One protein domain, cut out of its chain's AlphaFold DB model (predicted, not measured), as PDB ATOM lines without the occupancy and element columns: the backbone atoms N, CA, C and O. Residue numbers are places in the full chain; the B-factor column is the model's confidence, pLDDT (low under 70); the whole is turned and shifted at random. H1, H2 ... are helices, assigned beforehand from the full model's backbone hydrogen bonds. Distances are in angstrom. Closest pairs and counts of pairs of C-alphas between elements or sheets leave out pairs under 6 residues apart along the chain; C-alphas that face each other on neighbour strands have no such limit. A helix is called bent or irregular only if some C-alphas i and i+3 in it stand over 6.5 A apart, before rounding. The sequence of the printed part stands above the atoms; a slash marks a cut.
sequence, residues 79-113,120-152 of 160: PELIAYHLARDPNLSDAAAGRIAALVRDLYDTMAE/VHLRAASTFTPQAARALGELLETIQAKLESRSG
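Overview. This is residues 79 to 113 and 120 to 152 of the 160 residues of the protein "Helix-turn-helix domain protein" of Catenulispora acidiphila (strain DSM 44928 / JCM 14897 / NBRC 102108 / NRRL B-24433 / ID139908) (UniProt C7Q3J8). A short helical hairpin, H1 folded back along the longer H2, makes one end of a long, thin rod, and a single long helix, H3, runs lengthwise in the other part without touching either. Residues 120 to 129 turn round at the far end of the rod, and from there H3 points back toward the hairpin, its residues 137 to 151 and Gly 152 standing free. The printed part has 68 residues with three named helices, in the order H1, H2, H3, and no named strand; its class is all helix. It is extended, with a radius of gyration of the C-alphas of 21.3 A, and the C-alphas span 64 by 21 by 19 A.

Arrangement. H1, residues 79 to 86, touches H2, residues 94 to 111, with 15 pairs of C-alphas within 8 A. Their closest C-alphas are those of Ala 83 and Ala 101, 4.9 A apart, and their centres are 9.0 A apart. They run opposite ways at a shallow tilt of 25 degrees and form a helical hairpin, joined by a short link of 7 residues. H3, residues 130 to 151, is apart from H1, with no C-alpha of the one within 8 A of the other. H3 is apart from H2 too, by the same measure. In H1, H2 and H3 every pair of O of residue i and N of residue i+4 is within hydrogen-bond range.

Along the chain. H1 runs from Pro 79, with its C-alpha at (-45.051, -9.782, -1.766), to Leu 86, and has 8 residues. H2 runs from Asp 94, with its C-alpha at (-56.985, -15.235, -11.385), to Met 111; it has 18 residues and measures 25.6 A from first to last C-alpha. H3 is the longest helix, with 22 residues and 31.9 A from the C-alpha of Pro 130 to that of Ser 151, which lies at (-51.242, -8.500, 12.846). None of the three helices is bent.

Size, cuts and confidence. The two C-alphas farthest apart are those of Asn 91 and Ser 126, 64.0 A. The C-alphas of Pro 79 and Gly 152, the first and last printed residues, are 17.0 A apart. Residues 114 to 119 are cut out and not printed, and C-alphas 113 and 120 stand 18.5 A apart across the cut. The link across the cut, from H2 to H3, has 18 residues in the chain, 6 of them not printed. The mean pLDDT of the printed part is 85.8, and the model's confidence is low, under 70, in residues 120 to 124 and 150 to 152.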
ATOM      1  N   PRO A  79     -44.190  -8.726  -1.224       92.44
ATOM      2  CA  PRO A  79     -45.051  -9.782  -1.766       92.44
ATOM      3  C   PRO A  79     -46.456  -9.317  -2.175       92.44
ATOM      4  O   PRO A  79     -47.005  -9.795  -3.166       92.44
ATOM      5  N   GLU A  80     -47.039  -8.365  -1.456       88.69
ATOM      6  CA  GLU A  80     -48.381  -7.825  -1.681       88.69
ATOM      7  C   GLU A  80     -48.405  -6.975  -2.948       88.69
ATOM      8  O   GLU A  80     -49.331  -7.083  -3.754       88.69
ATOM      9  N   LEU A  81     -47.341  -6.201  -3.182       92.12
ATOM     10  CA  LEU A  81     -47.159  -5.473  -4.436       92.12
ATOM     11  C   LEU A  81     -47.042  -6.416  -5.633       92.12
ATOM     12  O   LEU A  81     -47.645  -6.172  -6.680       92.12
ATOM     13  N   ILE A  82     -46.294  -7.509  -5.483       94.19
ATOM     14  CA  ILE A  82     -46.172  -8.525  -6.532       94.19
ATOM     15  C   ILE A  82     -47.538  -9.171  -6.794       94.19
ATOM     16  O   ILE A  82     -47.956  -9.262  -7.948       94.19
ATOM     17  N   ALA A  83     -48.277  -9.541  -5.746       93.56
ATOM     18  CA  ALA A  83     -49.623 -10.098  -5.865       93.56
ATOM     19  C   ALA A  83     -50.589  -9.144  -6.588       93.56
ATOM     20  O   ALA A  83     -51.331  -9.572  -7.473       93.56
ATOM     21  N   TYR A  84     -50.540  -7.848  -6.264       92.00
ATOM     22  CA  TYR A  84     -51.337  -6.814  -6.924       92.00
ATOM     23  C   TYR A  84     -51.068  -6.744  -8.433       92.00
ATOM     24  O   TYR A  84     -52.009  -6.637  -9.225       92.00
ATOM     25  N   HIS A  85     -49.797  -6.805  -8.838       94.19
ATOM     26  CA  HIS A  85     -49.421  -6.781 -10.250       94.19
ATOM     27  C   HIS A  85     -49.844  -8.060 -10.979       94.19
ATOM     28  O   HIS A  85     -50.415  -7.965 -12.063       94.19
ATOM     29  N   LEU A  86     -49.640  -9.231 -10.369       96.69
ATOM     30  CA  LEU A  86     -50.039 -10.521 -10.943       96.69
ATOM     31  C   LEU A  86     -51.552 -10.606 -11.173       96.69
ATOM     32  O   LEU A  86     -51.983 -11.095 -12.211       96.69
ATOM     33  N   ALA A  87     -52.360 -10.087 -10.245       92.75
ATOM     34  CA  ALA A  87     -53.821 -10.071 -10.362       92.75
ATOM     35  C   ALA A  87     -54.348  -9.163 -11.493       92.75
ATOM     36  O   ALA A  87     -55.523  -9.221 -11.838       92.75
ATOM     37  N   ARG A  88     -53.502  -8.291 -12.052       94.88
ATOM     38  CA  ARG A  88     -53.838  -7.373 -13.152       94.88
ATOM     39  C   ARG A  88     -53.157  -7.748 -14.468       94.88
ATOM     40  O   ARG A  88     -53.293  -7.003 -15.438       94.88
ATOM     41  N   ASP A  89     -52.417  -8.853 -14.504       95.44
ATOM     42  CA  ASP A  89     -51.744  -9.310 -15.715       95.44
ATOM     43  C   ASP A  89     -52.765  -9.968 -16.661       95.44
ATOM     44  O   ASP A  89     -53.329 -11.009 -16.315       95.44
ATOM     45  N   PRO A  90     -53.003  -9.413 -17.865       96.06
ATOM     46  CA  PRO A  90     -53.967  -9.973 -18.812       96.06
ATOM     47  C   PRO A  90     -53.573 -11.360 -19.346       96.06
ATOM     48  O   PRO A  90     -54.403 -12.030 -19.957       96.06
ATOM     49  N   ASN A  91     -52.326 -11.797 -19.147       97.31
ATOM     50  CA  ASN A  91     -51.848 -13.112 -19.572       97.31
ATOM     51  C   ASN A  91     -52.040 -14.199 -18.505       97.31
ATOM     52  O   ASN A  91     -51.744 -15.367 -18.764       97.31
ATOM     53  N   LEU A  92     -52.511 -13.840 -17.308       96.25
ATOM     54  CA  LEU A  92     -52.739 -14.770 -16.208       96.25
ATOM     55  C   LEU A  92     -54.233 -14.888 -15.913       96.25
ATOM     56  O   LEU A  92     -54.970 -13.909 -15.911       96.25
ATOM     57  N   SER A  93     -54.685 -16.106 -15.618       97.50
ATOM     58  CA  SER A  93     -55.976 -16.282 -14.953       97.50
ATOM     59  C   SER A  93     -55.849 -15.942 -13.468       97.50
ATOM     60  O   SER A  93     -54.780 -16.138 -12.887       97.50
ATOM     61  N   ASP A  94     -56.947 -15.536 -12.827       93.25
ATOM     62  CA  ASP A  94     -56.985 -15.235 -11.385       93.25
ATOM     63  C   ASP A  94     -56.392 -16.375 -10.543       93.25
ATOM     64  O   ASP A  94     -55.598 -16.164  -9.626       93.25
ATOM     65  N   ALA A  95     -56.708 -17.618 -10.919       95.50
ATOM     66  CA  ALA A  95     -56.178 -18.808 -10.268       95.50
ATOM     67  C   ALA A  95     -54.655 -18.963 -10.454       95.50
ATOM     68  O   ALA A  95     -53.968 -19.419  -9.541       95.50
ATOM     69  N   ALA A  96     -54.109 -18.620 -11.626       97.06
ATOM     70  CA  ALA A  96     -52.668 -18.660 -11.871       97.06
ATOM     71  C   ALA A  96     -51.938 -17.535 -11.125       97.06
ATOM     72  O   ALA A  96     -50.944 -17.806 -10.451       97.06
ATOM     73  N   ALA A  97     -52.469 -16.311 -11.176       97.06
ATOM     74  CA  ALA A  97     -51.949 -15.161 -10.446       97.06
ATOM     75  C   ALA A  97     -51.905 -15.421  -8.932       97.06
ATOM     76  O   ALA A  97     -50.871 -15.208  -8.297       97.06
ATOM     77  N   GLY A  98     -52.987 -15.970  -8.368       94.94
ATOM     78  CA  GLY A  98     -53.060 -16.323  -6.950       94.94
ATOM     79  C   GLY A  98     -52.016 -17.361  -6.530       94.94
ATOM     80  O   GLY A  98     -51.378 -17.201  -5.487       94.94
ATOM     81  N   ARG A  99     -51.780 -18.393  -7.356       97.81
ATOM     82  CA  ARG A  99     -50.748 -19.411  -7.086       97.81
ATOM     83  C   ARG A  99     -49.337 -18.833  -7.103       97.81
ATOM     84  O   ARG A  99     -48.552 -19.137  -6.212       97.81
ATOM     85  N   ILE A 100     -49.016 -18.002  -8.096       97.38
ATOM     86  CA  ILE A 100     -47.698 -17.360  -8.187       97.38
ATOM     87  C   ILE A 100     -47.489 -16.441  -6.978       97.38
ATOM     88  O   ILE A 100     -46.438 -16.488  -6.347       97.38
ATOM     89  N   ALA A 101     -48.508 -15.664  -6.603       96.38
ATOM     90  CA  ALA A 101     -48.446 -14.793  -5.436       96.38
ATOM     91  C   ALA A 101     -48.225 -15.566  -4.124       96.38
ATOM     92  O   ALA A 101     -47.481 -15.098  -3.266       96.38
ATOM     93  N   ALA A 102     -48.838 -16.745  -3.967       95.88
ATOM     94  CA  ALA A 102     -48.618 -17.603  -2.802       95.88
ATOM     95  C   ALA A 102     -47.172 -18.110  -2.731       95.88
ATOM     96  O   ALA A 102     -46.523 -17.928  -1.710       95.88
ATOM     97  N   LEU A 103     -46.633 -18.626  -3.841       97.62
ATOM     98  CA  LEU A 103     -45.237 -19.070  -3.903       97.62
ATOM     99  C   LEU A 103     -44.252 -17.941  -3.587       97.62
ATOM    100  O   LEU A 103     -43.262 -18.159  -2.895       97.62
ATOM    101  N   VAL A 104     -44.513 -16.731  -4.090       96.19
ATOM    102  CA  VAL A 104     -43.682 -15.557  -3.801       96.19
ATOM    103  C   VAL A 104     -43.718 -15.205  -2.316       96.19
ATOM    104  O   VAL A 104     -42.657 -14.935  -1.763       96.19
ATOM    105  N   ARG A 105     -44.894 -15.220  -1.671       93.69
ATOM    106  CA  ARG A 105     -45.015 -14.990  -0.221       93.69
ATOM    107  C   ARG A 105     -44.234 -16.027   0.574       93.69
ATOM    108  O   ARG A 105     -43.382 -15.644   1.361       93.69
ATOM    109  N   ASP A 106     -44.435 -17.309   0.286       95.00
ATOM    110  CA  ASP A 106     -43.763 -18.397   1.005       95.00
ATOM    111  C   ASP A 106     -42.230 -18.295   0.889       95.00
ATOM    112  O   ASP A 106     -41.497 -18.442   1.872       95.00
ATOM    113  N   LEU A 107     -41.727 -18.006  -0.318       95.19
ATOM    114  CA  LEU A 107     -40.299 -17.791  -0.554       95.19
ATOM    115  C   LEU A 107     -39.787 -16.533   0.149       95.19
ATOM    116  O   LEU A 107     -38.699 -16.558   0.721       95.19
ATOM    117  N   TYR A 108     -40.556 -15.446   0.113       92.69
ATOM    118  CA  TYR A 108     -40.200 -14.202   0.782       92.69
ATOM    119  C   TYR A 108     -40.109 -14.400   2.293       92.69
ATOM    120  O   TYR A 108     -39.085 -14.060   2.866       92.69
ATOM    121  N   ASP A 109     -41.099 -15.027   2.922       88.94
ATOM    122  CA  ASP A 109     -41.111 -15.279   4.367       88.94
ATOM    123  C   ASP A 109     -39.963 -16.200   4.803       88.94
ATOM    124  O   ASP A 109     -39.407 -16.044   5.889       88.94
ATOM    125  N   THR A 110     -39.565 -17.139   3.940       91.88
ATOM    126  CA  THR A 110     -38.437 -18.045   4.205       91.88
ATOM    127  C   THR A 110     -37.079 -17.345   4.093       91.88
ATOM    128  O   THR A 110     -36.135 -17.712   4.791       91.88
ATOM    129  N   MET A 111     -36.944 -16.381   3.177       90.00
ATOM    130  CA  MET A 111     -35.652 -15.787   2.807       90.00
ATOM    131  C   MET A 111     -35.430 -14.381   3.359       90.00
ATOM    132  O   MET A 111     -34.284 -13.933   3.424       90.00
ATOM    133  N   ALA A 112     -36.496 -13.664   3.695       86.69
ATOM    134  CA  ALA A 112     -36.398 -12.331   4.249       86.69
ATOM    135  C   ALA A 112     -35.707 -12.420   5.607       86.69
ATOM    136  O   ALA A 112     -36.155 -13.117   6.518       86.69
ATOM    137  N   GLU A 113     -34.607 -11.685   5.754       78.50
ATOM    138  CA  GLU A 113     -34.075 -11.443   7.084       78.50
ATOM    139  C   GLU A 113     -35.147 -10.692   7.880       78.50
ATOM    140  O   GLU A 113     -35.738  -9.741   7.346       78.50
ATOM    141  N   VAL A 120     -33.113  -0.525  20.293       63.16
ATOM    142  CA  VAL A 120     -33.285   0.701  21.063       63.16
ATOM    143  C   VAL A 120     -32.135   0.797  22.062       63.16
ATOM    144  O   VAL A 120     -32.101   0.089  23.066       63.16
ATOM    145  N   HIS A 121     -31.190   1.700  21.807       60.09
ATOM    146  CA  HIS A 121     -30.173   2.053  22.792       60.09
ATOM    147  C   HIS A 121     -30.757   3.061  23.779       60.09
ATOM    148  O   HIS A 121     -30.994   4.225  23.450       60.09
ATOM    149  N   LEU A 122     -30.972   2.623  25.015       66.75
ATOM    150  CA  LEU A 122     -31.357   3.513  26.101       66.75
ATOM    151  C   LEU A 122     -30.121   4.303  26.547       66.75
ATOM    152  O   LEU A 122     -29.112   3.730  26.962       66.75
ATOM    153  N   ARG A 123     -30.176   5.635  26.445       69.44
ATOM    154  CA  ARG A 123     -29.106   6.505  26.945       69.44
ATOM    155  C   ARG A 123     -29.067   6.414  28.469       69.44
ATOM    156  O   ARG A 123     -30.094   6.585  29.120       69.44
ATOM    157  N   ALA A 124     -27.877   6.218  29.035       69.75
ATOM    158  CA  ALA A 124     -27.685   6.290  30.477       69.75
ATOM    159  C   ALA A 124     -28.140   7.667  30.999       69.75
ATOM    160  O   ALA A 124     -27.580   8.703  30.636       69.75
ATOM    161  N   ALA A 125     -29.176   7.660  31.832       77.25
ATOM    162  CA  ALA A 125     -29.721   8.819  32.523       77.25
ATOM    163  C   ALA A 125     -29.998   8.428  33.978       77.25
ATOM    164  O   ALA A 125     -30.361   7.286  34.256       77.25
ATOM    165  N   SER A 126     -29.852   9.364  34.915       75.75
ATOM    166  CA  SER A 126     -30.082   9.112  36.349       75.75
ATOM    167  C   SER A 126     -31.524   8.708  36.678       75.75
ATOM    168  O   SER A 126     -31.777   8.098  37.712       75.75
ATOM    169  N   THR A 127     -32.467   9.009  35.786       77.56
ATOM    170  CA  THR A 127     -33.870   8.585  35.851       77.56
ATOM    171  C   THR A 127     -34.070   7.108  35.506       77.56
ATOM    172  O   THR A 127     -35.109   6.538  35.831       77.56
ATOM    173  N   PHE A 128     -33.077   6.466  34.889       77.50
ATOM    174  CA  PHE A 128     -33.131   5.077  34.453       77.50
ATOM    175  C   PHE A 128     -32.612   4.127  35.543       77.50
ATOM    176  O   PHE A 128     -31.619   3.418  35.386       77.50
ATOM    177  N   THR A 129     -33.277   4.155  36.699       85.81
ATOM    178  CA  THR A 129     -32.974   3.253  37.819       85.81
ATOM    179  C   THR A 129     -33.284   1.794  37.445       85.81
ATOM    180  O   THR A 129     -34.083   1.548  36.537       85.81
ATOM    181  N   PRO A 130     -32.738   0.791  38.163       84.00
ATOM    182  CA  PRO A 130     -33.050  -0.615  37.893       84.00
ATOM    183  C   PRO A 130     -34.551  -0.938  37.939       84.00
ATOM    184  O   PRO A 130     -35.020  -1.799  37.201       84.00
ATOM    185  N   GLN A 131     -35.317  -0.245  38.787       86.94
ATOM    186  CA  GLN A 131     -36.769  -0.407  38.856       86.94
ATOM    187  C   GLN A 131     -37.466   0.186  37.627       86.94
ATOM    188  O   GLN A 131     -38.332  -0.467  37.051       86.94
ATOM    189  N   ALA A 132     -37.060   1.383  37.192       84.69
ATOM    190  CA  ALA A 132     -37.595   2.016  35.988       84.69
ATOM    191  C   ALA A 132     -37.286   1.197  34.723       84.69
ATOM    192  O   ALA A 132     -38.146   1.058  33.857       84.69
ATOM    193  N   ALA A 133     -36.094   0.595  34.644       81.62
ATOM    194  CA  ALA A 133     -35.706  -0.278  33.540       81.62
ATOM    195  C   ALA A 133     -36.595  -1.530  33.441       81.62
ATOM    196  O   ALA A 133     -37.038  -1.875  32.348       81.62
ATOM    197  N   ARG A 134     -36.899  -2.179  34.575       84.56
ATOM    198  CA  ARG A 134     -37.809  -3.340  34.613       84.56
ATOM    199  C   ARG A 134     -39.230  -2.964  34.206       84.56
ATOM    200  O   ARG A 134     -39.796  -3.620  33.344       84.56
ATOM    201  N   ALA A 135     -39.756  -1.869  34.758       87.69
ATOM    202  CA  ALA A 135     -41.092  -1.384  34.416       87.69
ATOM    203  C   ALA A 135     -41.219  -1.037  32.922       87.69
ATOM    204  O   ALA A 135     -42.247  -1.313  32.307       87.69
ATOM    205  N   LEU A 136     -40.171  -0.462  32.315       86.00
ATOM    206  CA  LEU A 136     -40.155  -0.232  30.872       86.00
ATOM    207  C   LEU A 136     -40.134  -1.551  30.087       86.00
ATOM    208  O   LEU A 136     -40.859  -1.661  29.104       86.00
ATOM    209  N   GLY A 137     -39.334  -2.535  30.507       84.38
ATOM    210  CA  GLY A 137     -39.287  -3.857  29.872       84.38
ATOM    211  C   GLY A 137     -40.661  -4.531  29.829       84.38
ATOM    212  O   GLY A 137     -41.129  -4.888  28.752       84.38
ATOM    213  N   GLU A 138     -41.355  -4.588  30.967       92.25
ATOM    214  CA  GLU A 138     -42.710  -5.156  31.072       92.25
ATOM    215  C   GLU A 138     -43.722  -4.429  30.166       92.25
ATOM    216  O   GLU A 138     -44.581  -5.046  29.525       92.25
ATOM    217  N   LEU A 139     -43.613  -3.098  30.070       92.88
ATOM    218  CA  LEU A 139     -44.453  -2.304  29.177       92.88
ATOM    219  C   LEU A 139     -44.169  -2.631  27.704       92.88
ATOM    220  O   LEU A 139     -45.109  -2.780  26.924       92.88
ATOM    221  N   LEU A 140     -42.894  -2.739  27.321       85.75
ATOM    222  CA  LEU A 140     -42.487  -3.056  25.951       85.75
ATOM    223  C   LEU A 140     -42.942  -4.460  25.536       85.75
ATOM    224  O   LEU A 140     -43.497  -4.604  24.449       85.75
ATOM    225  N   GLU A 141     -42.815  -5.456  26.414       84.94
ATOM    226  CA  GLU A 141     -43.344  -6.810  26.189       84.94
ATOM    227  C   GLU A 141     -44.867  -6.790  25.990       84.94
ATOM    228  O   GLU A 141     -45.399  -7.399  25.060       84.94
ATOM    229  N   THR A 142     -45.580  -6.012  26.809       91.00
ATOM    230  CA  THR A 142     -47.035  -5.841  26.680       91.00
ATOM    231  C   THR A 142     -47.418  -5.194  25.344       91.00
ATOM    232  O   THR A 142     -48.414  -5.577  24.723       91.00
ATOM    233  N   ILE A 143     -46.658  -4.190  24.900       82.88
ATOM    234  CA  ILE A 143     -46.876  -3.516  23.615       82.88
ATOM    235  C   ILE A 143     -46.623  -4.490  22.461       82.88
ATOM    236  O   ILE A 143     -47.460  -4.574  21.563       82.88
ATOM    237  N   GLN A 144     -45.526  -5.249  22.504       78.38
ATOM    238  CA  GLN A 144     -45.185  -6.237  21.480       78.38
ATOM    239  C   GLN A 144     -46.283  -7.300  21.339       78.38
ATOM    240  O   GLN A 144     -46.809  -7.482  20.241       78.38
ATOM    241  N   ALA A 145     -46.722  -7.902  22.447       81.88
ATOM    242  CA  ALA A 145     -47.784  -8.910  22.436       81.88
ATOM    243  C   ALA A 145     -49.094  -8.379  21.823       81.88
ATOM    244  O   ALA A 145     -49.769  -9.064  21.051       81.88
ATOM    245  N   LYS A 146     -49.456  -7.122  22.121       80.06
ATOM    246  CA  LYS A 146     -50.644  -6.478  21.538       80.06
ATOM    247  C   LYS A 146     -50.497  -6.220  20.041       80.06
ATOM    248  O   LYS A 146     -51.487  -6.340  19.321       80.06
ATOM    249  N   LEU A 147     -49.306  -5.859  19.571       72.44
ATOM    250  CA  LEU A 147     -49.045  -5.620  18.151       72.44
ATOM    251  C   LEU A 147     -49.092  -6.926  17.351       72.44
ATOM    252  O   LEU A 147     -49.789  -6.974  16.342       72.44
ATOM    253  N   GLU A 148     -48.459  -7.988  17.849       73.31
ATOM    254  CA  GLU A 148     -48.481  -9.323  17.232       73.31
ATOM    255  C   GLU A 148     -49.901  -9.913  17.186       73.31
ATOM    256  O   GLU A 148     -50.330 -10.457  16.170       73.31
ATOM    257  N   SER A 149     -50.702  -9.715  18.241       71.50
ATOM    258  CA  SER A 149     -52.114 -10.135  18.236       71.50
ATOM    259  C   SER A 149     -52.987  -9.366  17.233       71.50
ATOM    260  O   SER A 149     -54.044  -9.850  16.832       71.50
ATOM    261  N   ARG A 150     -52.567  -8.159  16.829       58.97
ATOM    262  CA  ARG A 150     -53.288  -7.307  15.873       58.97
ATOM    263  C   ARG A 150     -52.921  -7.622  14.426       58.97
ATOM    264  O   ARG A 150     -53.771  -7.462  13.558       58.97
ATOM    265  N   SER A 151     -51.686  -8.051  14.170       52.00
ATOM    266  CA  SER A 151     -51.242  -8.500  12.846       52.00
ATOM    267  C   SER A 151     -51.699  -9.929  12.520       52.00
ATOM    268  O   SER A 151     -51.895 -10.236  11.350       52.00
ATOM    269  N   GLY A 152     -51.948 -10.778  13.525       46.72
ATOM    270  CA  GLY A 152     -52.433 -12.157  13.351       46.72
ATOM    271  C   GLY A 152     -53.954 -12.341  13.201       46.72
ATOM    272  O   GLY A 152     -54.431 -13.467  13.310       46.72
TER     273      GLY A 152